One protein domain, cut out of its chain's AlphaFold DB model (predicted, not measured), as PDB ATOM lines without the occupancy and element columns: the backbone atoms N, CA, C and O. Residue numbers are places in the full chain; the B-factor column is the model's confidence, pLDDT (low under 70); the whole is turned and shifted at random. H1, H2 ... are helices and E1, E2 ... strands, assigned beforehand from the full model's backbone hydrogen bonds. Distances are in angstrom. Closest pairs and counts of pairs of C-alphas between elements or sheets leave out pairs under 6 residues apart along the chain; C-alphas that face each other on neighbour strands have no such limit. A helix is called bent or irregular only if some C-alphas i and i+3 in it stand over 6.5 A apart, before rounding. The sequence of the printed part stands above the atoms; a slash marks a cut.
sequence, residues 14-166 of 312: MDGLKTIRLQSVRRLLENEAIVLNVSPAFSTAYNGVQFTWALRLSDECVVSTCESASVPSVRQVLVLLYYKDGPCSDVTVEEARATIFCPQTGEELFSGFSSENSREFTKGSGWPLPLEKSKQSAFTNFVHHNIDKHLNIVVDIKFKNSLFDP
ATOM      1  N   MET A  14      42.883 -32.923 -30.952       45.88
ATOM      2  CA  MET A  14      44.049 -32.345 -31.618       45.88
ATOM      3  C   MET A  14      43.736 -30.898 -31.996       45.88
ATOM      4  O   MET A  14      42.935 -30.660 -32.901       45.88
ATOM      5  N   ASP A  15      44.389 -29.957 -31.316       37.66
ATOM      6  CA  ASP A  15      44.190 -28.521 -31.523       37.66
ATOM      7  C   ASP A  15      45.073 -28.012 -32.673       37.66
ATOM      8  O   ASP A  15      46.301 -28.174 -32.672       37.66
ATOM      9  N   GLY A  16      44.455 -27.363 -33.664       46.06
ATOM     10  CA  GLY A  16      45.138 -26.711 -34.779       46.06
ATOM     11  C   GLY A  16      44.936 -25.196 -34.756       46.06
ATOM     12  O   GLY A  16      43.944 -24.688 -35.274       46.06
ATOM     13  N   LEU A  17      45.898 -24.440 -34.215       37.88
ATOM     14  CA  LEU A  17      45.868 -22.972 -34.258       37.88
ATOM     15  C   LEU A  17      46.391 -22.456 -35.611       37.88
ATOM     16  O   LEU A  17      47.550 -22.709 -35.956       37.88
ATOM     17  N   LYS A  18      45.582 -21.695 -36.369       47.66
ATOM     18  CA  LYS A  18      46.024 -21.048 -37.618       47.66
ATOM     19  C   LYS A  18      45.653 -19.572 -37.735       47.66
ATOM     20  O   LYS A  18      44.500 -19.167 -37.653       47.66
ATOM     21  N   THR A  19      46.654 -18.768 -38.074       39.47
ATOM     22  CA  THR A  19      46.460 -17.393 -38.545       39.47
ATOM     23  C   THR A  19      46.230 -17.401 -40.051       39.47
ATOM     24  O   THR A  19      47.071 -17.896 -40.805       39.47
ATOM     25  N   ILE A  20      45.102 -16.851 -40.500       41.69
ATOM     26  CA  ILE A  20      44.748 -16.725 -41.916       41.69
ATOM     27  C   ILE A  20      44.719 -15.232 -42.263       41.69
ATOM     28  O   ILE A  20      44.141 -14.408 -41.558       41.69
ATOM     29  N   ARG A  21      45.372 -14.843 -43.359       39.91
ATOM     30  CA  ARG A  21      45.258 -13.477 -43.885       39.91
ATOM     31  C   ARG A  21      44.087 -13.444 -44.856       39.91
ATOM     32  O   ARG A  21      44.184 -14.128 -45.868       39.91
ATOM     33  N   LEU A  22      43.032 -12.673 -44.578       38.66
ATOM     34  CA  LEU A  22      41.939 -12.498 -45.536       38.66
ATOM     35  C   LEU A  22      42.460 -11.815 -46.797       38.66
ATOM     36  O   LEU A  22      43.182 -10.823 -46.720       38.66
ATOM     37  N   GLN A  23      42.089 -12.351 -47.953       32.81
ATOM     38  CA  GLN A  23      42.444 -11.809 -49.260       32.81
ATOM     39  C   GLN A  23      41.290 -12.088 -50.209       32.81
ATOM     40  O   GLN A  23      41.098 -13.225 -50.626       32.81
ATOM     41  N   SER A  24      40.523 -11.056 -50.547       32.59
ATOM     42  CA  SER A  24      39.418 -11.191 -51.493       32.59
ATOM     43  C   SER A  24      39.956 -11.547 -52.882       32.59
ATOM     44  O   SER A  24      40.593 -10.722 -53.536       32.59
ATOM     45  N   VAL A  25      39.696 -12.771 -53.351       34.62
ATOM     46  CA  VAL A  25      39.917 -13.146 -54.752       34.62
ATOM     47  C   VAL A  25      38.566 -13.073 -55.459       34.62
ATOM     48  O   VAL A  25      37.764 -14.003 -55.411       34.62
ATOM     49  N   ARG A  26      38.287 -11.938 -56.110       33.62
ATOM     50  CA  ARG A  26      37.088 -11.777 -56.945       33.62
ATOM     51  C   ARG A  26      37.188 -12.680 -58.178       33.62
ATOM     52  O   ARG A  26      37.999 -12.418 -59.063       33.62
ATOM     53  N   ARG A  27      36.310 -13.680 -58.285       35.22
ATOM     54  CA  ARG A  27      35.839 -14.179 -59.585       35.22
ATOM     55  C   ARG A  27      34.480 -13.541 -59.865       35.22
ATOM     56  O   ARG A  27      33.576 -13.613 -59.043       35.22
ATOM     57  N   LEU A  28      34.404 -12.834 -60.987       34.62
ATOM     58  CA  LEU A  28      33.184 -12.263 -61.549       34.62
ATOM     59  C   LEU A  28      32.339 -13.407 -62.111       34.62
ATOM     60  O   LEU A  28      32.675 -13.879 -63.188       34.62
ATOM     61  N   LEU A  29      31.302 -13.844 -61.395       37.00
ATOM     62  CA  LEU A  29      30.124 -14.548 -61.926       37.00
ATOM     63  C   LEU A  29      29.011 -14.483 -60.862       37.00
ATOM     64  O   LEU A  29      29.226 -14.838 -59.707       37.00
ATOM     65  N   GLU A  30      27.834 -13.985 -61.244       39.66
ATOM     66  CA  GLU A  30      26.749 -13.547 -60.340       39.66
ATOM     67  C   GLU A  30      26.026 -14.680 -59.582       39.66
ATOM     68  O   GLU A  30      25.231 -14.398 -58.690       39.66
ATOM     69  N   ASN A  31      26.352 -15.947 -59.867       43.25
ATOM     70  CA  ASN A  31      25.742 -17.137 -59.254       43.25
ATOM     71  C   ASN A  31      26.756 -18.077 -58.566       43.25
ATOM     72  O   ASN A  31      26.403 -19.198 -58.204       43.25
ATOM     73  N   GLU A  32      28.016 -17.663 -58.398       50.78
ATOM     74  CA  GLU A  32      29.067 -18.506 -57.811       50.78
ATOM     75  C   GLU A  32      29.464 -18.043 -56.401       50.78
ATOM     76  O   GLU A  32      29.611 -16.852 -56.130       50.78
ATOM     77  N   ALA A  33      29.690 -19.001 -55.495       52.91
ATOM     78  CA  ALA A  33      30.276 -18.736 -54.185       52.91
ATOM     79  C   ALA A  33      31.678 -18.120 -54.347       52.91
ATOM     80  O   ALA A  33      32.590 -18.759 -54.884       52.91
ATOM     81  N   ILE A  34      31.881 -16.898 -53.853       65.44
ATOM     82  CA  ILE A  34      33.167 -16.202 -53.961       65.44
ATOM     83  C   ILE A  34      34.109 -16.757 -52.892       65.44
ATOM     84  O   ILE A  34      33.816 -16.719 -51.696       65.44
ATOM     85  N   VAL A  35      35.270 -17.272 -53.302       57.56
ATOM     86  CA  VAL A  35      36.305 -17.717 -52.358       57.56
ATOM     87  C   VAL A  35      36.992 -16.498 -51.756       57.56
ATOM     88  O   VAL A  35      37.755 -15.809 -52.429       57.56
ATOM     89  N   LEU A  36      36.744 -16.250 -50.471       67.88
ATOM     90  CA  LEU A  36      37.369 -15.156 -49.729       67.88
ATOM     91  C   LEU A  36      38.751 -15.528 -49.201       67.88
ATOM     92  O   LEU A  36      39.581 -14.653 -48.972       67.88
ATOM     93  N   ASN A  37      38.992 -16.809 -48.919       76.88
ATOM     94  CA  ASN A  37      40.321 -17.280 -48.560       76.88
ATOM     95  C   ASN A  37      40.435 -18.798 -48.562       76.88
ATOM     96  O   ASN A  37      39.449 -19.497 -48.328       76.88
ATOM     97  N   VAL A  38      41.665 -19.288 -48.713       76.88
ATOM     98  CA  VAL A  38      42.032 -20.675 -48.428       76.88
ATOM     99  C   VAL A  38      43.294 -20.667 -47.574       76.88
ATOM    100  O   VAL A  38      44.315 -20.097 -47.960       76.88
ATOM    101  N   SER A  39      43.236 -21.311 -46.414       81.00
ATOM    102  CA  SER A  39      44.391 -21.445 -45.539       81.00
ATOM    103  C   SER A  39      45.427 -22.410 -46.127       81.00
ATOM    104  O   SER A  39      45.080 -23.328 -46.879       81.00
ATOM    105  N   PRO A  40      46.714 -22.271 -45.758       83.31
ATOM    106  CA  PRO A  40      47.690 -23.320 -46.014       83.31
ATOM    107  C   PRO A  40      47.223 -24.644 -45.402       83.31
ATOM    108  O   PRO A  40      46.601 -24.655 -44.335       83.31
ATOM    109  N   ALA A  41      47.598 -25.763 -46.016       86.94
ATOM    110  CA  ALA A  41      47.253 -27.077 -45.484       86.94
ATOM    111  C   ALA A  41      47.828 -27.296 -44.068       86.94
ATOM    112  O   ALA A  41      48.880 -26.756 -43.713       86.94
ATOM    113  N   PHE A  42      47.119 -28.044 -43.232       86.00
ATOM    114  CA  PHE A  42      47.595 -28.563 -41.945       86.00
ATOM    115  C   PHE A  42      47.228 -30.012 -41.790       86.00
ATOM    116  O   PHE A  42      46.458 -30.531 -42.586       86.00
ATOM    117  N   SER A  43      47.755 -30.643 -40.750       88.38
ATOM    118  CA  SER A  43      47.546 -32.057 -40.541       88.38
ATOM    119  C   SER A  43      47.189 -32.372 -39.101       88.38
ATOM    120  O   SER A  43      47.754 -31.795 -38.174       88.38
ATOM    121  N   THR A  44      46.276 -33.322 -38.936       87.38
ATOM    122  CA  THR A  44      46.123 -34.090 -37.703       87.38
ATOM    123  C   THR A  44      46.892 -35.389 -37.894       87.38
ATOM    124  O   THR A  44      46.682 -36.107 -38.872       87.38
ATOM    125  N   ALA A  45      47.846 -35.661 -37.009       88.00
ATOM    126  CA  ALA A  45      48.732 -36.806 -37.135       88.00
ATOM    127  C   ALA A  45      48.881 -37.498 -35.787       88.00
ATOM    128  O   ALA A  45      49.252 -36.875 -34.794       88.00
ATOM    129  N   TYR A  46      48.611 -38.796 -35.762       84.25
ATOM    130  CA  TYR A  46      48.809 -39.614 -34.577       84.25
ATOM    131  C   TYR A  46      49.135 -41.045 -34.989       84.25
ATOM    132  O   TYR A  46      48.589 -41.575 -35.952       84.25
ATOM    133  N   ASN A  47      50.073 -41.663 -34.267       82.88
ATOM    134  CA  ASN A  47      50.445 -43.065 -34.449       82.88
ATOM    135  C   ASN A  47      50.793 -43.453 -35.909       82.88
ATOM    136  O   ASN A  47      50.448 -44.535 -36.365       82.88
ATOM    137  N   GLY A  48      51.451 -42.557 -36.654       81.69
ATOM    138  CA  GLY A  48      51.849 -42.788 -38.051       81.69
ATOM    139  C   GLY A  48      50.742 -42.584 -39.093       81.69
ATOM    140  O   GLY A  48      51.027 -42.653 -40.284       81.69
ATOM    141  N   VAL A  49      49.508 -42.286 -38.676       88.69
ATOM    142  CA  VAL A  49      48.405 -41.915 -39.575       88.69
ATOM    143  C   VAL A  49      48.253 -40.400 -39.604       88.69
ATOM    144  O   VAL A  49      48.261 -39.749 -38.557       88.69
ATOM    145  N   GLN A  50      48.098 -39.843 -40.804       92.19
ATOM    146  CA  GLN A  50      47.954 -38.410 -41.030       92.19
ATOM    147  C   GLN A  50      46.721 -38.105 -41.883       92.19
ATOM    148  O   GLN A  50      46.576 -38.638 -42.982       92.19
ATOM    149  N   PHE A  51      45.899 -37.167 -41.421       91.62
ATOM    150  CA  PHE A  51      44.875 -36.503 -42.222       91.62
ATOM    151  C   PHE A  51      45.288 -35.056 -42.447       91.62
ATOM    152  O   PHE A  51      45.798 -34.396 -41.546       91.62
ATOM    153  N   THR A  52      45.072 -34.559 -43.654       93.56
ATOM    154  CA  THR A  52      45.464 -33.233 -44.111       93.56
ATOM    155  C   THR A  52      44.221 -32.428 -44.444       93.56
ATOM    156  O   THR A  52      43.341 -32.878 -45.176       93.56
ATOM    157  N   TRP A  53      44.185 -31.205 -43.941       92.38
ATOM    158  CA  TRP A  53      43.039 -30.318 -43.925       92.38
ATOM    159  C   TRP A  53      43.402 -28.950 -44.490       92.38
ATOM    160  O   TRP A  53      44.568 -28.546 -44.494       92.38
ATOM    161  N   ALA A  54      42.396 -28.210 -44.934       90.75
ATOM    162  CA  ALA A  54      42.492 -26.780 -45.193       90.75
ATOM    163  C   ALA A  54      41.211 -26.090 -44.722       90.75
ATOM    164  O   ALA A  54      40.158 -26.716 -44.628       90.75
ATOM    165  N   LEU A  55      41.297 -24.796 -44.429       89.00
ATOM    166  CA  LEU A  55      40.129 -23.973 -44.132       89.00
ATOM    167  C   LEU A  55      39.844 -23.083 -45.321       89.00
ATOM    168  O   LEU A  55      40.760 -22.485 -45.879       89.00
ATOM    169  N   ARG A  56      38.575 -22.981 -45.690       87.44
ATOM    170  CA  ARG A  56      38.118 -22.093 -46.748       87.44
ATOM    171  C   ARG A  56      37.053 -21.165 -46.193       87.44
ATOM    172  O   ARG A  56      36.113 -21.617 -45.553       87.44
ATOM    173  N   LEU A  57      37.205 -19.875 -46.463       87.00
ATOM    174  CA  LEU A  57      36.139 -18.902 -46.280       87.00
ATOM    175  C   LEU A  57      35.472 -18.677 -47.632       87.00
ATOM    176  O   LEU A  57      36.149 -18.322 -48.601       87.00
ATOM    177  N   SER A  58      34.163 -18.892 -47.694       85.50
ATOM    178  CA  SER A  58      33.356 -18.660 -48.895       85.50
ATOM    179  C   SER A  58      32.261 -17.654 -48.592       85.50
ATOM    180  O   SER A  58      31.693 -17.677 -47.509       85.50
ATOM    181  N   ASP A  59      31.966 -16.795 -49.552       84.19
ATOM    182  CA  ASP A  59      30.850 -15.861 -49.525       84.19
ATOM    183  C   ASP A  59      29.792 -16.359 -50.507       84.19
ATOM    184  O   ASP A  59      29.995 -16.320 -51.725       84.19
ATOM    185  N   GLU A  60      28.709 -16.909 -49.973       80.94
ATOM    186  CA  GLU A  60      27.589 -17.416 -50.754       80.94
ATOM    187  C   GLU A  60      26.510 -16.341 -50.859       80.94
ATOM    188  O   GLU A  60      26.074 -15.774 -49.858       80.94
ATOM    189  N   CYS A  61      26.072 -16.061 -52.085       70.69
ATOM    190  CA  CYS A  61      24.943 -15.187 -52.365       70.69
ATOM    191  C   CYS A  61      23.836 -16.034 -52.986       70.69
ATOM    192  O   CYS A  61      23.986 -16.519 -54.106       70.69
ATOM    193  N   VAL A  62      22.731 -16.227 -52.266       62.88
ATOM    194  CA  VAL A  62      21.549 -16.877 -52.837       62.88
ATOM    195  C   VAL A  62      20.655 -15.788 -53.423       62.88
ATOM    196  O   VAL A  62      20.017 -15.026 -52.690       62.88
ATOM    197  N   VAL A  63      20.629 -15.697 -54.753       55.81
ATOM    198  CA  VAL A  63      19.708 -14.824 -55.490       55.81
ATOM    199  C   VAL A  63      18.364 -15.545 -55.599       55.81
ATOM    200  O   VAL A  63      18.276 -16.625 -56.181       55.81
ATOM    201  N   SER A  64      17.308 -14.975 -55.014       49.53
ATOM    202  CA  SER A  64      15.943 -15.488 -55.178       49.53
ATOM    203  C   SER A  64      15.512 -15.292 -56.633       49.53
ATOM    204  O   SER A  64      15.357 -14.160 -57.081       49.53
ATOM    205  N   THR A  65      15.308 -16.380 -57.376       46.25
ATOM    206  CA  THR A  65      14.868 -16.355 -58.784       46.25
ATOM    207  C   THR A  65      13.365 -16.108 -58.961       46.25
ATOM    208  O   THR A  65      12.861 -16.160 -60.080       46.25
ATOM    209  N   CYS A  66      12.620 -15.823 -57.889       45.31
ATOM    210  CA  CYS A  66      11.200 -15.491 -57.982       45.31
ATOM    211  C   CYS A  66      11.006 -13.987 -58.223       45.31
ATOM    212  O   CYS A  66      11.082 -13.195 -57.286       45.31
ATOM    213  N   GLU A  67      10.671 -13.609 -59.462       49.56
ATOM    214  CA  GLU A  67      10.328 -12.236 -59.892       49.56
ATOM    215  C   GLU A  67       9.148 -11.600 -59.121       49.56
ATOM    216  O   GLU A  67       8.874 -10.411 -59.261       49.56
ATOM    217  N   SER A  68       8.444 -12.367 -58.285       48.66
ATOM    218  CA  SER A  68       7.209 -11.966 -57.603       48.66
ATOM    219  C   SER A  68       7.327 -11.755 -56.087       48.66
ATOM    220  O   SER A  68       6.326 -11.427 -55.450       48.66
ATOM    221  N   ALA A  69       8.514 -11.886 -55.488       45.25
ATOM    222  CA  ALA A  69       8.710 -11.575 -54.072       45.25
ATOM    223  C   ALA A  69      10.019 -10.803 -53.870       45.25
ATOM    224  O   ALA A  69      11.095 -11.313 -54.166       45.25
ATOM    225  N   SER A  70       9.934  -9.584 -53.329       47.72
ATOM    226  CA  SER A  70      11.066  -8.744 -52.905       47.72
ATOM    227  C   SER A  70      11.799  -9.323 -51.683       47.72
ATOM    228  O   SER A  70      11.982  -8.660 -50.663       47.72
ATOM    229  N   VAL A  71      12.210 -10.587 -51.763       48.00
ATOM    230  CA  VAL A  71      13.041 -11.225 -50.747       48.00
ATOM    231  C   VAL A  71      14.483 -10.776 -50.999       48.00
ATOM    232  O   VAL A  71      15.014 -11.041 -52.080       48.00
ATOM    233  N   PRO A  72      15.124 -10.067 -50.054       53.03
ATOM    234  CA  PRO A  72      16.491  -9.600 -50.235       53.03
ATOM    235  C   PRO A  72      17.441 -10.788 -50.420       53.03
ATOM    236  O   PRO A  72      17.288 -11.821 -49.767       53.03
ATOM    237  N   SER A  73      18.435 -10.631 -51.298       59.50
ATOM    238  CA  SER A  73      19.522 -11.598 -51.473       59.50
ATOM    239  C   SER A  73      20.155 -11.909 -50.117       59.50
ATOM    240  O   SER A  73      20.681 -11.003 -49.459       59.50
ATOM    241  N   VAL A  74      20.108 -13.171 -49.689       67.81
ATOM    242  CA  VAL A  74      20.746 -13.582 -48.438       67.81
ATOM    243  C   VAL A  74      22.192 -13.908 -48.763       67.81
ATOM    244  O   VAL A  74      22.493 -14.898 -49.428       67.81
ATOM    245  N   ARG A  75      23.077 -13.018 -48.323       76.81
ATOM    246  CA  ARG A  75      24.518 -13.190 -48.428       76.81
ATOM    247  C   ARG A  75      25.036 -13.771 -47.121       76.81
ATOM    248  O   ARG A  75      24.691 -13.266 -46.053       76.81
ATOM    249  N   GLN A  76      25.834 -14.826 -47.200       85.88
ATOM    250  CA  GLN A  76      26.330 -15.538 -46.034       85.88
ATOM    251  C   GLN A  76      27.791 -15.930 -46.225       85.88
ATOM    252  O   GLN A  76      28.150 -16.613 -47.182       85.88
ATOM    253  N   VAL A  77      28.632 -15.550 -45.262       87.12
ATOM    254  CA  VAL A  77      29.998 -16.073 -45.190       87.12
ATOM    255  C   VAL A  77      30.010 -17.398 -44.433       87.12
ATOM    256  O   VAL A  77      29.487 -17.508 -43.324       87.12
ATOM    257  N   LEU A  78      30.644 -18.401 -45.032       89.81
ATOM    258  CA  LEU A  78      30.803 -19.745 -44.495       89.81
ATOM    259  C   LEU A  78      32.265 -20.034 -44.168       89.81
ATOM    260  O   LEU A  78      33.165 -19.719 -44.949       89.81
ATOM    261  N   VAL A  79      32.482 -20.709 -43.039       91.00
ATOM    262  CA  VAL A  79      33.745 -21.375 -42.704       91.00
ATOM    263  C   VAL A  79      33.617 -22.834 -43.125       91.00
ATOM    264  O   VAL A  79      32.767 -23.553 -42.607       91.00
ATOM    265  N   LEU A  80      34.445 -23.276 -44.065       92.00
ATOM    266  CA  LEU A  80      34.478 -24.656 -44.532       92.00
ATOM    267  C   LEU A  80      35.765 -25.337 -44.082       92.00
ATOM    268  O   LEU A  80      36.859 -24.804 -44.282       92.00
ATOM    269  N   LEU A  81      35.630 -26.546 -43.546       92.44
ATOM    270  CA  LEU A  81      36.742 -27.457 -43.310       92.44
ATOM    271  C   LEU A  81      36.853 -28.417 -44.497       92.44
ATOM    272  O   LEU A  81      35.895 -29.098 -44.857       92.44
ATOM    273  N   TYR A  82      38.022 -28.443 -45.124       92.31
ATOM    274  CA  TYR A  82      38.291 -29.196 -46.341       92.31
ATOM    275  C   TYR A  82      39.192 -30.384 -46.040       92.31
ATOM    276  O   TYR A  82      40.316 -30.186 -45.579       92.31
ATOM    277  N   TYR A  83      38.723 -31.601 -46.320       94.19
ATOM    278  CA  TYR A  83      39.551 -32.800 -46.210       94.19
ATOM    279  C   TYR A  83      40.395 -32.925 -47.475       94.19
ATOM    280  O   TYR A  83      39.912 -33.315 -48.535       94.19
ATOM    281  N   LYS A  84      41.659 -32.508 -47.391       92.94
ATOM    282  CA  LYS A  84      42.553 -32.410 -48.546       92.94
ATOM    283  C   LYS A  84      43.160 -33.758 -48.904       92.94
ATOM    284  O   LYS A  84      43.154 -34.131 -50.073       92.94
ATOM    285  N   ASP A  85      43.732 -34.444 -47.920       94.94
ATOM    286  CA  ASP A  85      44.431 -35.706 -48.151       94.94
ATOM    287  C   ASP A  85      44.498 -36.574 -46.893       94.94
ATOM    288  O   ASP A  85      44.438 -36.050 -45.789       94.94
ATOM    289  N   GLY A  86      44.652 -37.886 -47.037       93.31
ATOM    290  CA  GLY A  86      44.703 -38.839 -45.928       93.31
ATOM    291  C   GLY A  86      44.561 -40.294 -46.388       93.31
ATOM    292  O   GLY A  86      44.527 -40.562 -47.594       93.31
ATOM    293  N   PRO A  87      44.492 -41.254 -45.454       91.19
ATOM    294  CA  PRO A  87      44.619 -42.682 -45.753       91.19
ATOM    295  C   PRO A  87      43.376 -43.304 -46.415       91.19
ATOM    296  O   PRO A  87      43.471 -44.365 -47.024       91.19
ATOM    297  N   CYS A  88      42.215 -42.653 -46.325       91.69
ATOM    298  CA  CYS A  88      40.945 -43.128 -46.880       91.69
ATOM    299  C   CYS A  88      40.220 -42.022 -47.663       91.69
ATOM    300  O   CYS A  88      40.510 -40.834 -47.489       91.69
ATOM    301  N   SER A  89      39.298 -42.414 -48.550       93.06
ATOM    302  CA  SER A  89      38.451 -41.478 -49.302       93.06
ATOM    303  C   SER A  89      37.521 -40.713 -48.373       93.06
ATOM    304  O   SER A  89      37.421 -39.501 -48.489       93.06
ATOM    305  N   ASP A  90      36.910 -41.408 -47.422       94.38
ATOM    306  CA  ASP A  90      35.902 -40.855 -46.533       94.38
ATOM    307  C   ASP A  90      36.338 -41.064 -45.087       94.38
ATOM    308  O   ASP A  90      36.835 -42.131 -44.717       94.38
ATOM    309  N   VAL A  91      36.206 -40.024 -44.268       93.81
ATOM    310  CA  VAL A  91      36.549 -40.073 -42.847       93.81
ATOM    311  C   VAL A  91      35.417 -39.505 -42.013       93.81
ATOM    312  O   VAL A  91      34.941 -38.396 -42.243       93.81
ATOM    313  N   THR A  92      34.996 -40.259 -41.005       93.06
ATOM    314  CA  THR A  92      34.017 -39.782 -40.034       93.06
ATOM    315  C   THR A  92      34.716 -39.023 -38.908       93.06
ATOM    316  O   THR A  92      35.479 -39.597 -38.133       93.06
ATOM    317  N   VAL A  93      34.432 -37.729 -38.806       90.75
ATOM    318  CA  VAL A  93      34.880 -36.843 -37.729       90.75
ATOM    319  C   VAL A  93      33.776 -36.781 -36.674       90.75
ATOM    320  O   VAL A  93      32.614 -36.591 -37.024       90.75
ATOM    321  N   GLU A  94      34.111 -36.953 -35.393       90.38
ATOM    322  CA  GLU A  94      33.104 -36.920 -34.319       90.38
ATOM    323  C   GLU A  94      32.554 -35.512 -34.107       90.38
ATOM    324  O   GLU A  94      31.360 -35.341 -33.880       90.38
ATOM    325  N   GLU A  95      33.438 -34.520 -34.166       89.69
ATOM    326  CA  GLU A  95      33.104 -33.110 -34.029       89.69
ATOM    327  C   GLU A  95      34.234 -32.270 -34.633       89.69
ATOM    328  O   GLU A  95      35.410 -32.543 -34.393       89.69
ATOM    329  N   ALA A  96      33.896 -31.241 -35.401       90.56
ATOM    330  CA  ALA A  96      34.821 -30.193 -35.805       90.56
ATOM    331  C   ALA A  96      34.255 -28.849 -35.360       90.56
ATOM    332  O   ALA A  96      33.145 -28.495 -35.759       90.56
ATOM    333  N   ARG A  97      35.016 -28.097 -34.564       91.56
ATOM    334  CA  ARG A  97      34.639 -26.757 -34.109       91.56
ATOM    335  C   ARG A  97      35.594 -25.714 -34.640       91.56
ATOM    336  O   ARG A  97      36.786 -25.980 -34.743       91.56
ATOM    337  N   ALA A  98      35.079 -24.529 -34.947       91.00
ATOM    338  CA  ALA A  98      35.909 -23.374 -35.253       91.00
ATOM    339  C   ALA A  98      35.599 -22.203 -34.321       91.00
ATOM    340  O   ALA A  98      34.449 -21.971 -33.945       91.00
ATOM    341  N   THR A  99      36.641 -21.442 -34.009       90.12
ATOM    342  CA  THR A  99      36.563 -20.218 -33.215       90.12
ATOM    343  C   THR A  99      37.432 -19.150 -33.859       90.12
ATOM    344  O   THR A  99      38.537 -19.421 -34.336       90.12
ATOM    345  N   ILE A 100      36.924 -17.924 -33.902       89.44
ATOM    346  CA  ILE A 100      37.590 -16.776 -34.506       89.44
ATOM    347  C   ILE A 100      38.081 -15.867 -33.395       89.44
ATOM    348  O   ILE A 100      37.297 -15.444 -32.549       89.44
ATOM    349  N   PHE A 101      39.364 -15.532 -33.439       85.25
ATOM    350  CA  PHE A 101      40.022 -14.683 -32.457       85.25
ATOM    351  C   PHE A 101      40.524 -13.387 -33.086       85.25
ATOM    352  O   PHE A 101      40.960 -13.347 -34.243       85.25
ATOM    353  N   CYS A 102      40.514 -12.329 -32.284       82.00
ATOM    354  CA  CYS A 102      41.149 -11.066 -32.603       82.00
ATOM    355  C   CYS A 102      42.674 -11.260 -32.671       82.00
ATOM    356  O   CYS A 102      43.272 -11.691 -31.682       82.00
ATOM    357  N   PRO A 103      43.342 -10.935 -33.793       76.25
ATOM    358  CA  PRO A 103      44.787 -11.115 -33.900       76.25
ATOM    359  C   PRO A 103      45.605 -10.293 -32.904       76.25
ATOM    360  O   PRO A 103      46.693 -10.716 -32.525       76.25
ATOM    361  N   GLN A 104      45.108  -9.117 -32.512       81.56
ATOM    362  CA  GLN A 104      45.825  -8.177 -31.653       81.56
ATOM    363  C   GLN A 104      45.631  -8.480 -30.168       81.56
ATOM    364  O   GLN A 104      46.590  -8.409 -29.404       81.56
ATOM    365  N   THR A 105      44.400  -8.789 -29.755       85.06
ATOM    366  CA  THR A 105      44.052  -8.972 -28.335       85.06
ATOM    367  C   THR A 105      44.001 -10.437 -27.918       85.06
ATOM    368  O   THR A 105      44.070 -10.727 -26.729       85.06
ATOM    369  N   GLY A 106      43.881 -11.367 -28.872       82.31
ATOM    370  CA  GLY A 106      43.637 -12.782 -28.591       82.31
ATOM    371  C   GLY A 106      42.233 -13.068 -28.049       82.31
ATOM    372  O   GLY A 106      41.964 -14.194 -27.651       82.31
ATOM    373  N   GLU A 107      41.349 -12.071 -28.026       89.44
ATOM    374  CA  GLU A 107      39.968 -12.219 -27.570       89.44
ATOM    375  C   GLU A 107      39.137 -13.022 -28.576       89.44
ATOM    376  O   GLU A 107      39.317 -12.895 -29.792       89.44
ATOM    377  N   GLU A 108      38.225 -13.846 -28.069       90.62
ATOM    378  CA  GLU A 108      37.256 -14.572 -28.884       90.62
ATOM    379  C   GLU A 108      36.239 -13.597 -29.497       90.62
ATOM    380  O   GLU A 108      35.527 -12.896 -28.787       90.62
ATOM    381  N   LEU A 109      36.162 -13.559 -30.829       90.00
ATOM    382  CA  LEU A 109      35.223 -12.715 -31.576       90.00
ATOM    383  C   LEU A 109      33.955 -13.477 -31.961       90.00
ATOM    384  O   LEU A 109      32.852 -12.942 -31.873       90.00
ATOM    385  N   PHE A 110      34.114 -14.719 -32.424       92.44
ATOM    386  CA  PHE A 110      33.003 -15.585 -32.810       92.44
ATOM    387  C   PHE A 110      33.310 -17.035 -32.453       92.44
ATOM    388  O   PHE A 110      34.359 -17.559 -32.823       92.44
ATOM    389  N   SER A 111      32.353 -17.700 -31.819       91.88
ATOM    390  CA  SER A 111      32.392 -19.123 -31.479       91.88
ATOM    391  C   SER A 111      31.061 -19.804 -31.781       91.88
ATOM    392  O   SER A 111      30.040 -19.152 -32.035       91.88
ATOM    393  N   GLY A 112      31.081 -21.137 -31.748       88.75
ATOM    394  CA  GLY A 112      29.912 -21.975 -32.014       88.75
ATOM    395  C   GLY A 112      29.784 -22.429 -33.466       88.75
ATOM    396  O   GLY A 112      28.727 -22.922 -33.844       88.75
ATOM    397  N   PHE A 113      30.833 -22.285 -34.284       92.31
ATOM    398  CA  PHE A 113      30.905 -22.999 -35.556       92.31
ATOM    399  C   PHE A 113      31.127 -24.478 -35.249       92.31
ATOM    400  O   PHE A 113      32.144 -24.810 -34.640       92.31
ATOM    401  N   SER A 114      30.209 -25.358 -35.643       91.06
ATOM    402  CA  SER A 114      30.340 -26.787 -35.343       91.06
ATOM    403  C   SER A 114      29.740 -27.665 -36.430       91.06
ATOM    404  O   SER A 114      28.668 -27.368 -36.949       91.06
ATOM    405  N   SER A 115      30.396 -28.776 -36.764       84.44
ATOM    406  CA  SER A 115      29.712 -29.879 -37.435       84.44
ATOM    407  C   SER A 115      28.773 -30.536 -36.418       84.44
ATOM    408  O   SER A 115      29.221 -31.316 -35.581       84.44
ATOM    409  N   GLU A 116      27.487 -30.185 -36.441       73.56
ATOM    410  CA  GLU A 116      26.490 -30.834 -35.586       73.56
ATOM    411  C   GLU A 116      26.541 -32.357 -35.798       73.56
ATOM    412  O   GLU A 116      26.269 -32.845 -36.896       73.56
ATOM    413  N   ASN A 117      26.872 -33.099 -34.736       75.81
ATOM    414  CA  ASN A 117      27.058 -34.553 -34.729       75.81
ATOM    415  C   ASN A 117      28.252 -35.072 -35.554       75.81
ATOM    416  O   ASN A 117      28.930 -34.360 -36.295       75.81
ATOM    417  N   SER A 118      28.478 -36.380 -35.416       81.00
ATOM    418  CA  SER A 118      29.422 -37.147 -36.222       81.00
ATOM    419  C   SER A 118      29.141 -36.940 -37.713       81.00
ATOM    420  O   SER A 118      28.048 -37.261 -38.182       81.00
ATOM    421  N   ARG A 119      30.131 -36.453 -38.467       87.56
ATOM    422  CA  ARG A 119      29.995 -36.110 -39.888       87.56
ATOM    423  C   ARG A 119      31.054 -36.801 -40.732       87.56
ATOM    424  O   ARG A 119      32.215 -36.888 -40.343       87.56
ATOM    425  N   GLU A 120      30.654 -37.267 -41.905       92.31
ATOM    426  CA  GLU A 120      31.566 -37.827 -42.897       92.31
ATOM    427  C   GLU A 120      32.154 -36.727 -43.787       92.31
ATOM    428  O   GLU A 120      31.444 -35.846 -44.271       92.31
ATOM    429  N   PHE A 121      33.468 -36.780 -43.979       92.50
ATOM    430  CA  PHE A 121      34.223 -35.905 -44.856       92.50
ATOM    431  C   PHE A 121      34.812 -36.720 -46.003       92.50
ATOM    432  O   PHE A 121      35.675 -37.565 -45.774       92.50
ATOM    433  N   THR A 122      34.406 -36.412 -47.232       94.75
ATOM    434  CA  THR A 122      35.028 -36.956 -48.445       94.75
ATOM    435  C   THR A 122      36.272 -36.167 -48.843       94.75
ATOM    436  O   THR A 122      36.302 -34.934 -48.805       94.75
ATOM    437  N   LYS A 123      37.317 -36.888 -49.233       95.06
ATOM    438  CA  LYS A 123      38.599 -36.371 -49.705       95.06
ATOM    439  C   LYS A 123      38.390 -35.525 -50.955       95.06
ATOM    440  O   LYS A 123      37.757 -35.959 -51.911       95.06
ATOM    441  N   GLY A 124      38.949 -34.321 -50.956       90.88
ATOM    442  CA  GLY A 124      38.715 -33.336 -52.008       90.88
ATOM    443  C   GLY A 124      37.408 -32.552 -51.844       90.88
ATOM    444  O   GLY A 124      37.023 -31.830 -52.765       90.88
ATOM    445  N   SER A 125      36.749 -32.627 -50.684       88.62
ATOM    446  CA  SER A 125      35.515 -31.884 -50.410       88.62
ATOM    447  C   SER A 125      35.628 -30.993 -49.175       88.62
ATOM    448  O   SER A 125      36.342 -31.284 -48.213       88.62
ATOM    449  N   GLY A 126      34.904 -29.872 -49.229       88.12
ATOM    450  CA  GLY A 126      34.785 -28.895 -48.151       88.12
ATOM    451  C   GLY A 126      33.401 -28.928 -47.545       88.12
ATOM    452  O   GLY A 126      32.414 -28.862 -48.271       88.12
ATOM    453  N   TRP A 127      33.337 -28.981 -46.221       90.69
ATOM    454  CA  TRP A 127      32.078 -29.032 -45.496       90.69
ATOM    455  C   TRP A 127      31.930 -27.796 -44.615       90.69
ATOM    456  O   TRP A 127      32.867 -27.463 -43.882       90.69
ATOM    457  N   PRO A 128      30.780 -27.103 -44.673       91.38
ATOM    458  CA  PRO A 128      30.552 -25.933 -43.845       91.38
ATOM    459  C   PRO A 128      30.442 -26.343 -42.377       91.38
ATOM    460  O   PRO A 128      29.785 -27.337 -42.049       91.38
ATOM    461  N   LEU A 129      31.063 -25.547 -41.511       92.50
ATOM    462  CA  LEU A 129      30.855 -25.557 -40.069       92.50
ATOM    463  C   LEU A 129      29.752 -24.532 -39.771       92.50
ATOM    464  O   LEU A 129      30.045 -23.333 -39.735       92.50
ATOM    465  N   PRO A 130      28.477 -24.952 -39.670       90.38
ATOM    466  CA  PRO A 130      27.378 -24.026 -39.456       90.38
ATOM    467  C   PRO A 130      27.554 -23.252 -38.151       90.38
ATOM    468  O   PRO A 130      28.022 -23.775 -37.142       90.38
ATOM    469  N   LEU A 131      27.150 -21.988 -38.211       91.12
ATOM    470  CA  LEU A 131      27.009 -21.095 -37.071       91.12
ATOM    471  C   LEU A 131      25.516 -20.920 -36.775       91.12
ATOM    472  O   LEU A 131      24.704 -20.928 -37.704       91.12
ATOM    473  N   GLU A 132      25.149 -20.704 -35.512       89.31
ATOM    474  CA  GLU A 132      23.772 -20.380 -35.119       89.31
ATOM    475  C   GLU A 132      23.197 -19.225 -35.958       89.31
ATOM    476  O   GLU A 132      23.849 -18.193 -36.142       89.31
ATOM    477  N   LYS A 133      21.948 -19.364 -36.433       87.38
ATOM    478  CA  LYS A 133      21.288 -18.375 -37.315       87.38
ATOM    479  C   LYS A 133      21.323 -16.947 -36.759       87.38
ATOM    480  O   LYS A 133      21.494 -16.000 -37.521       87.38
ATOM    481  N   SER A 134      21.214 -16.793 -35.440       89.19
ATOM    482  CA  SER A 134      21.283 -15.503 -34.739       89.19
ATOM    483  C   SER A 134      22.629 -14.784 -34.914       89.19
ATOM    484  O   SER A 134      22.666 -13.555 -34.903       89.19
ATOM    485  N   LYS A 135      23.727 -15.524 -35.111       90.81
ATOM    486  CA  LYS A 135      25.093 -14.987 -35.231       90.81
ATOM    487  C   LYS A 135      25.574 -14.860 -36.684       90.81
ATOM    488  O   LYS A 135      26.536 -14.139 -36.941       90.81
ATOM    489  N   GLN A 136      24.906 -15.506 -37.645       89.12
ATOM    490  CA  GLN A 136      25.322 -15.546 -39.058       89.12
ATOM    491  C   GLN A 136      25.412 -14.162 -39.719       89.12
ATOM    492  O   GLN A 136      26.386 -13.877 -40.419       89.12
ATOM    493  N   SER A 137      24.425 -13.290 -39.483       89.38
ATOM    494  CA  SER A 137      24.412 -11.932 -40.053       89.38
ATOM    495  C   SER A 137      25.544 -11.070 -39.485       89.38
ATOM    496  O   SER A 137      26.296 -10.445 -40.234       89.38
ATOM    497  N   ALA A 138      25.740 -11.110 -38.161       92.06
ATOM    498  CA  ALA A 138      26.828 -10.398 -37.495       92.06
ATOM    499  C   ALA A 138      28.204 -10.859 -37.999       92.06
ATOM    500  O   ALA A 138      29.058 -10.027 -38.299       92.06
ATOM    501  N   PHE A 139      28.394 -12.172 -38.157       91.12
ATOM    502  CA  PHE A 139      29.628 -12.738 -38.694       91.12
ATOM    503  C   PHE A 139      29.882 -12.320 -40.151       91.12
ATOM    504  O   PHE A 139      30.976 -11.865 -40.480       91.12
ATOM    505  N   THR A 140      28.865 -12.409 -41.010       89.38
ATOM    506  CA  THR A 140      28.958 -12.002 -42.424       89.38
ATOM    507  C   THR A 140      29.363 -10.534 -42.545       89.38
ATOM    508  O   THR A 140      30.344 -10.210 -43.217       89.38
ATOM    509  N   ASN A 141      28.677  -9.655 -41.810       89.38
ATOM    510  CA  ASN A 141      29.001  -8.234 -41.775       89.38
ATOM    511  C   ASN A 141      30.425  -8.008 -41.260       89.38
ATOM    512  O   ASN A 141      31.176  -7.241 -41.860       89.38
ATOM    513  N   PHE A 142      30.826  -8.687 -40.185       89.06
ATOM    514  CA  PHE A 142      32.176  -8.572 -39.647       89.06
ATOM    515  C   PHE A 142      33.245  -8.928 -40.688       89.06
ATOM    516  O   PHE A 142      34.205  -8.174 -40.844       89.06
ATOM    517  N   VAL A 143      33.085 -10.023 -41.435       86.00
ATOM    518  CA  VAL A 143      34.060 -10.416 -42.464       86.00
ATOM    519  C   VAL A 143      34.139  -9.369 -43.574       86.00
ATOM    520  O   VAL A 143      35.243  -8.990 -43.963       86.00
ATOM    521  N   HIS A 144      33.006  -8.834 -44.040       84.31
ATOM    522  CA  HIS A 144      32.994  -7.791 -45.075       84.31
ATOM    523  C   HIS A 144      33.645  -6.478 -44.621       84.31
ATOM    524  O   HIS A 144      34.369  -5.863 -45.401       84.31
ATOM    525  N   HIS A 145      33.475  -6.075 -43.359       86.25
ATOM    526  CA  HIS A 145      34.134  -4.881 -42.802       86.25
ATOM    527  C   HIS A 145      35.633  -5.080 -42.520       86.25
ATOM    528  O   HIS A 145      36.356  -4.117 -42.246       86.25
ATOM    529  N   ASN A 146      36.110  -6.326 -42.552       81.25
ATOM    530  CA  ASN A 146      37.492  -6.686 -42.250       81.25
ATOM    531  C   ASN A 146      38.197  -7.369 -43.431       81.25
ATOM    532  O   ASN A 146      39.206  -8.042 -43.232       81.25
ATOM    533  N   ILE A 147      37.716  -7.155 -44.662       79.38
ATOM    534  CA  ILE A 147      38.453  -7.528 -45.878       79.38
ATOM    535  C   ILE A 147      39.866  -6.916 -45.820       79.38
ATOM    536  O   ILE A 147      40.067  -5.829 -45.280       79.38
ATOM    537  N   ASP A 148      40.850  -7.668 -46.313       73.38
ATOM    538  CA  ASP A 148      42.288  -7.353 -46.299       73.38
ATOM    539  C   ASP A 148      42.952  -7.277 -44.911       73.38
ATOM    540  O   ASP A 148      44.162  -7.040 -44.811       73.38
ATOM    541  N   LYS A 149      42.208  -7.554 -43.832       77.56
ATOM    542  CA  LYS A 149      42.760  -7.695 -42.477       77.56
ATOM    543  C   LYS A 149      43.077  -9.155 -42.135       77.56
ATOM    544  O   LYS A 149      42.663 -10.105 -42.799       77.56
ATOM    545  N   HIS A 150      43.851  -9.349 -41.074       73.94
ATOM    546  CA  HIS A 150      44.133 -10.682 -40.546       73.94
ATOM    547  C   HIS A 150      42.973 -11.192 -39.689       73.94
ATOM    548  O   HIS A 150      42.382 -10.424 -38.934       73.94
ATOM    549  N   LEU A 151      42.695 -12.493 -39.775       77.56
ATOM    550  CA  LEU A 151      41.799 -13.207 -38.870       77.56
ATOM    551  C   LEU A 151      42.508 -14.449 -38.334       77.56
ATOM    552  O   LEU A 151      43.111 -15.213 -39.090       77.56
ATOM    553  N   ASN A 152      42.411 -14.686 -37.030       82.69
ATOM    554  CA  ASN A 152      42.857 -15.947 -36.454       82.69
ATOM    555  C   ASN A 152      41.664 -16.890 -36.384       82.69
ATOM    556  O   ASN A 152      40.666 -16.554 -35.756       82.69
ATOM    557  N   ILE A 153      41.767 -18.050 -37.031       85.69
ATOM    558  CA  ILE A 153      40.745 -19.094 -36.970       85.69
ATOM    559  C   ILE A 153      41.399 -20.333 -36.376       85.69
ATOM    560  O   ILE A 153      42.341 -20.893 -36.939       85.69
ATOM    561  N   VAL A 154      40.905 -20.749 -35.220       86.81
ATOM    562  CA  VAL A 154      41.312 -21.983 -34.551       86.81
ATOM    563  C   VAL A 154      40.279 -23.037 -34.867       86.81
ATOM    564  O   VAL A 154      39.085 -22.738 -34.848       86.81
ATOM    565  N   VAL A 155      40.741 -24.238 -35.199       88.38
ATOM    566  CA  VAL A 155      39.857 -25.364 -35.477       88.38
ATOM    567  C   VAL A 155      40.282 -26.570 -34.667       88.38
ATOM    568  O   VAL A 155      41.426 -27.016 -34.762       88.38
ATOM    569  N   ASP A 156      39.318 -27.100 -33.926       89.19
ATOM    570  CA  ASP A 156      39.466 -28.285 -33.096       89.19
ATOM    571  C   ASP A 156      38.747 -29.433 -33.792       89.19
ATOM    572  O   ASP A 156      37.552 -29.341 -34.088       89.19
ATOM    573  N   ILE A 157      39.475 -30.511 -34.081       91.06
ATOM    574  CA  ILE A 157      38.931 -31.669 -34.790       91.06
ATOM    575  C   ILE A 157      39.042 -32.891 -33.887       91.06
ATOM    576  O   ILE A 157      40.137 -33.323 -33.519       91.06
ATOM    577  N   LYS A 158      37.891 -33.465 -33.548       89.62
ATOM    578  CA  LYS A 158      37.768 -34.636 -32.692       89.62
ATOM    579  C   LYS A 158      37.581 -35.896 -33.529       89.62
ATOM    580  O   LYS A 158      36.649 -36.007 -34.328       89.62
ATOM    581  N   PHE A 159      38.450 -36.871 -33.302       89.31
ATOM    582  CA  PHE A 159      38.444 -38.152 -34.002       89.31
ATOM    583  C   PHE A 159      38.276 -39.320 -33.040       89.31
ATOM    584  O   PHE A 159      38.745 -39.288 -31.901       89.31
ATOM    585  N   LYS A 160      37.733 -40.423 -33.561       90.62
ATOM    586  CA  LYS A 160      37.884 -41.731 -32.922       90.62
ATOM    587  C   LYS A 160      39.340 -42.180 -32.995       90.62
ATOM    588  O   LYS A 160      39.926 -42.213 -34.074       90.62
ATOM    589  N   ASN A 161      39.888 -42.641 -31.872       87.50
ATOM    590  CA  ASN A 161      41.257 -43.171 -31.804       87.50
ATOM    591  C   ASN A 161      41.516 -44.326 -32.788       87.50
ATOM    592  O   ASN A 161      42.641 -44.489 -33.248       87.50
ATOM    593  N   SER A 162      40.490 -45.112 -33.127       89.81
ATOM    594  CA  SER A 162      40.597 -46.216 -34.089       89.81
ATOM    595  C   SER A 162      40.973 -45.758 -35.503       89.81
ATOM    596  O   SER A 162      41.535 -46.545 -36.252       89.81
ATOM    597  N   LEU A 163      40.709 -44.495 -35.863       90.38
ATOM    598  CA  LEU A 163      41.120 -43.907 -37.148       90.38
ATOM    599  C   LEU A 163      42.628 -43.651 -37.226       90.38
ATOM    600  O   LEU A 163      43.155 -43.308 -38.273       90.38
ATOM    601  N   PHE A 164      43.344 -43.802 -36.119       89.94
ATOM    602  CA  PHE A 164      44.796 -43.706 -36.088       89.94
ATOM    603  C   PHE A 164      45.432 -45.069 -35.821       89.94
ATOM    604  O   PHE A 164      46.515 -45.152 -35.241       89.94
ATOM    605  N   ASP A 165      44.763 -46.153 -36.219       89.81
ATOM    606  CA  ASP A 165      45.394 -47.459 -36.365       89.81
ATOM    607  C   ASP A 165      45.876 -47.637 -37.815       89.81
ATOM    608  O   ASP A 165      45.050 -47.878 -38.698       89.81
ATOM    609  N   PRO A 166      47.190 -47.536 -38.096       89.69
ATOM    610  CA  PRO A 166      47.724 -47.697 -39.447       89.69
ATOM    611  C   PRO A 166      47.298 -49.000 -40.123       89.69
ATOM    612  O   PRO A 166      47.043 -49.021 -41.325       89.69
TER     613      PRO A 166
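AT A GLANCE: This is residues 14 to 166 of the 312 residues of an uncharacterized protein of Ancylostoma ceylanicum (UniProt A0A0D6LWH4). This is a sandwich, two sheets face to face, both strongly twisted, with their strands crossed at 57 degrees; helix H1 packs on both sheets at one end, and the small sheet of E6 and E9 lies at the other. The printed part has 153 residues with eleven named strands and two named helices, in the order E1 to E10, H1, E11, H2, and its class is mostly strand. One sheet runs E1, E11, E7, E8, and the other is branched, holding E2, E3, E4, E5 and E10; the neighbours in both are antiparallel. The whole is compact, with a radius of gyration of the C-alphas of 16.6 A and spans of 56 by 38 by 28 A.

IN THESE COORDINATES: Find C-alpha 14 at (44.049, -32.345, -31.618), where E1 begins and runs to residue 21, 22.5 A on. E2 is residues 34 to 38 and E3 residues 42 to 46. From C-alpha 49 at (48.405, -41.915, -39.575), E4 runs to residue 62 over 39.0 A and bends by 56 degrees at residue 59. E5, residues 74 to 85, covers 32.4 A. Then come E6, 90 to 93; E7, 95 to 101; E8, 108 to 114; E9, 119 to 122; and E10, 125 to 128. H1, residues 133 to 145, is irregular, with C-alphas 134 and 137 7.1 A apart. E11, residues 150 to 158, covers 26.0 A, and H2, 161 to 164, ends at C-alpha 164 at (44.796, -43.706, -36.088).

HOW THE PARTS SIT: Look first at E3, E4 and E5, a meander, each strand the antiparallel neighbour of the one before. E2 and E3 lie on one side of E4, E5 on the other; look at N 36 and O 57, 2.9 A, N 44 and O 51, 2.9 A, and N 56 and O 80, 2.9 A. E10 is the antiparallel neighbour of E5, with N 81 and O 127 within hydrogen-bond range at 2.9 A. In the other sheet see N 20 and O 151, N 99 and O 154, 2.9 A each, and N 100 and O 110, 2.8 A. E6 and E9 pair at N 93 and O 119, 2.8 A. H1 is on both sheets, at heights of 7.9 A over the branched one and 10.4 A over the other; its closest C-alphas to E5 are Thr 140 and Val 77, 5.0 A. H2 only grazes the branched sheet. In H1, 7 of 9 O i to N i+4 pairs are within hydrogen-bond range; H2 is too short for one.

THE WHOLE: The C-alphas farthest apart, Asn 47 and Ser 68, are 58.1 A apart. The printed part has no cut; the links E1 to E2 and E4 to E5 are long. Confidence is under 70 in residues 14 to 36 and 62 to 74; the mean pLDDT of the printed part is 78.0.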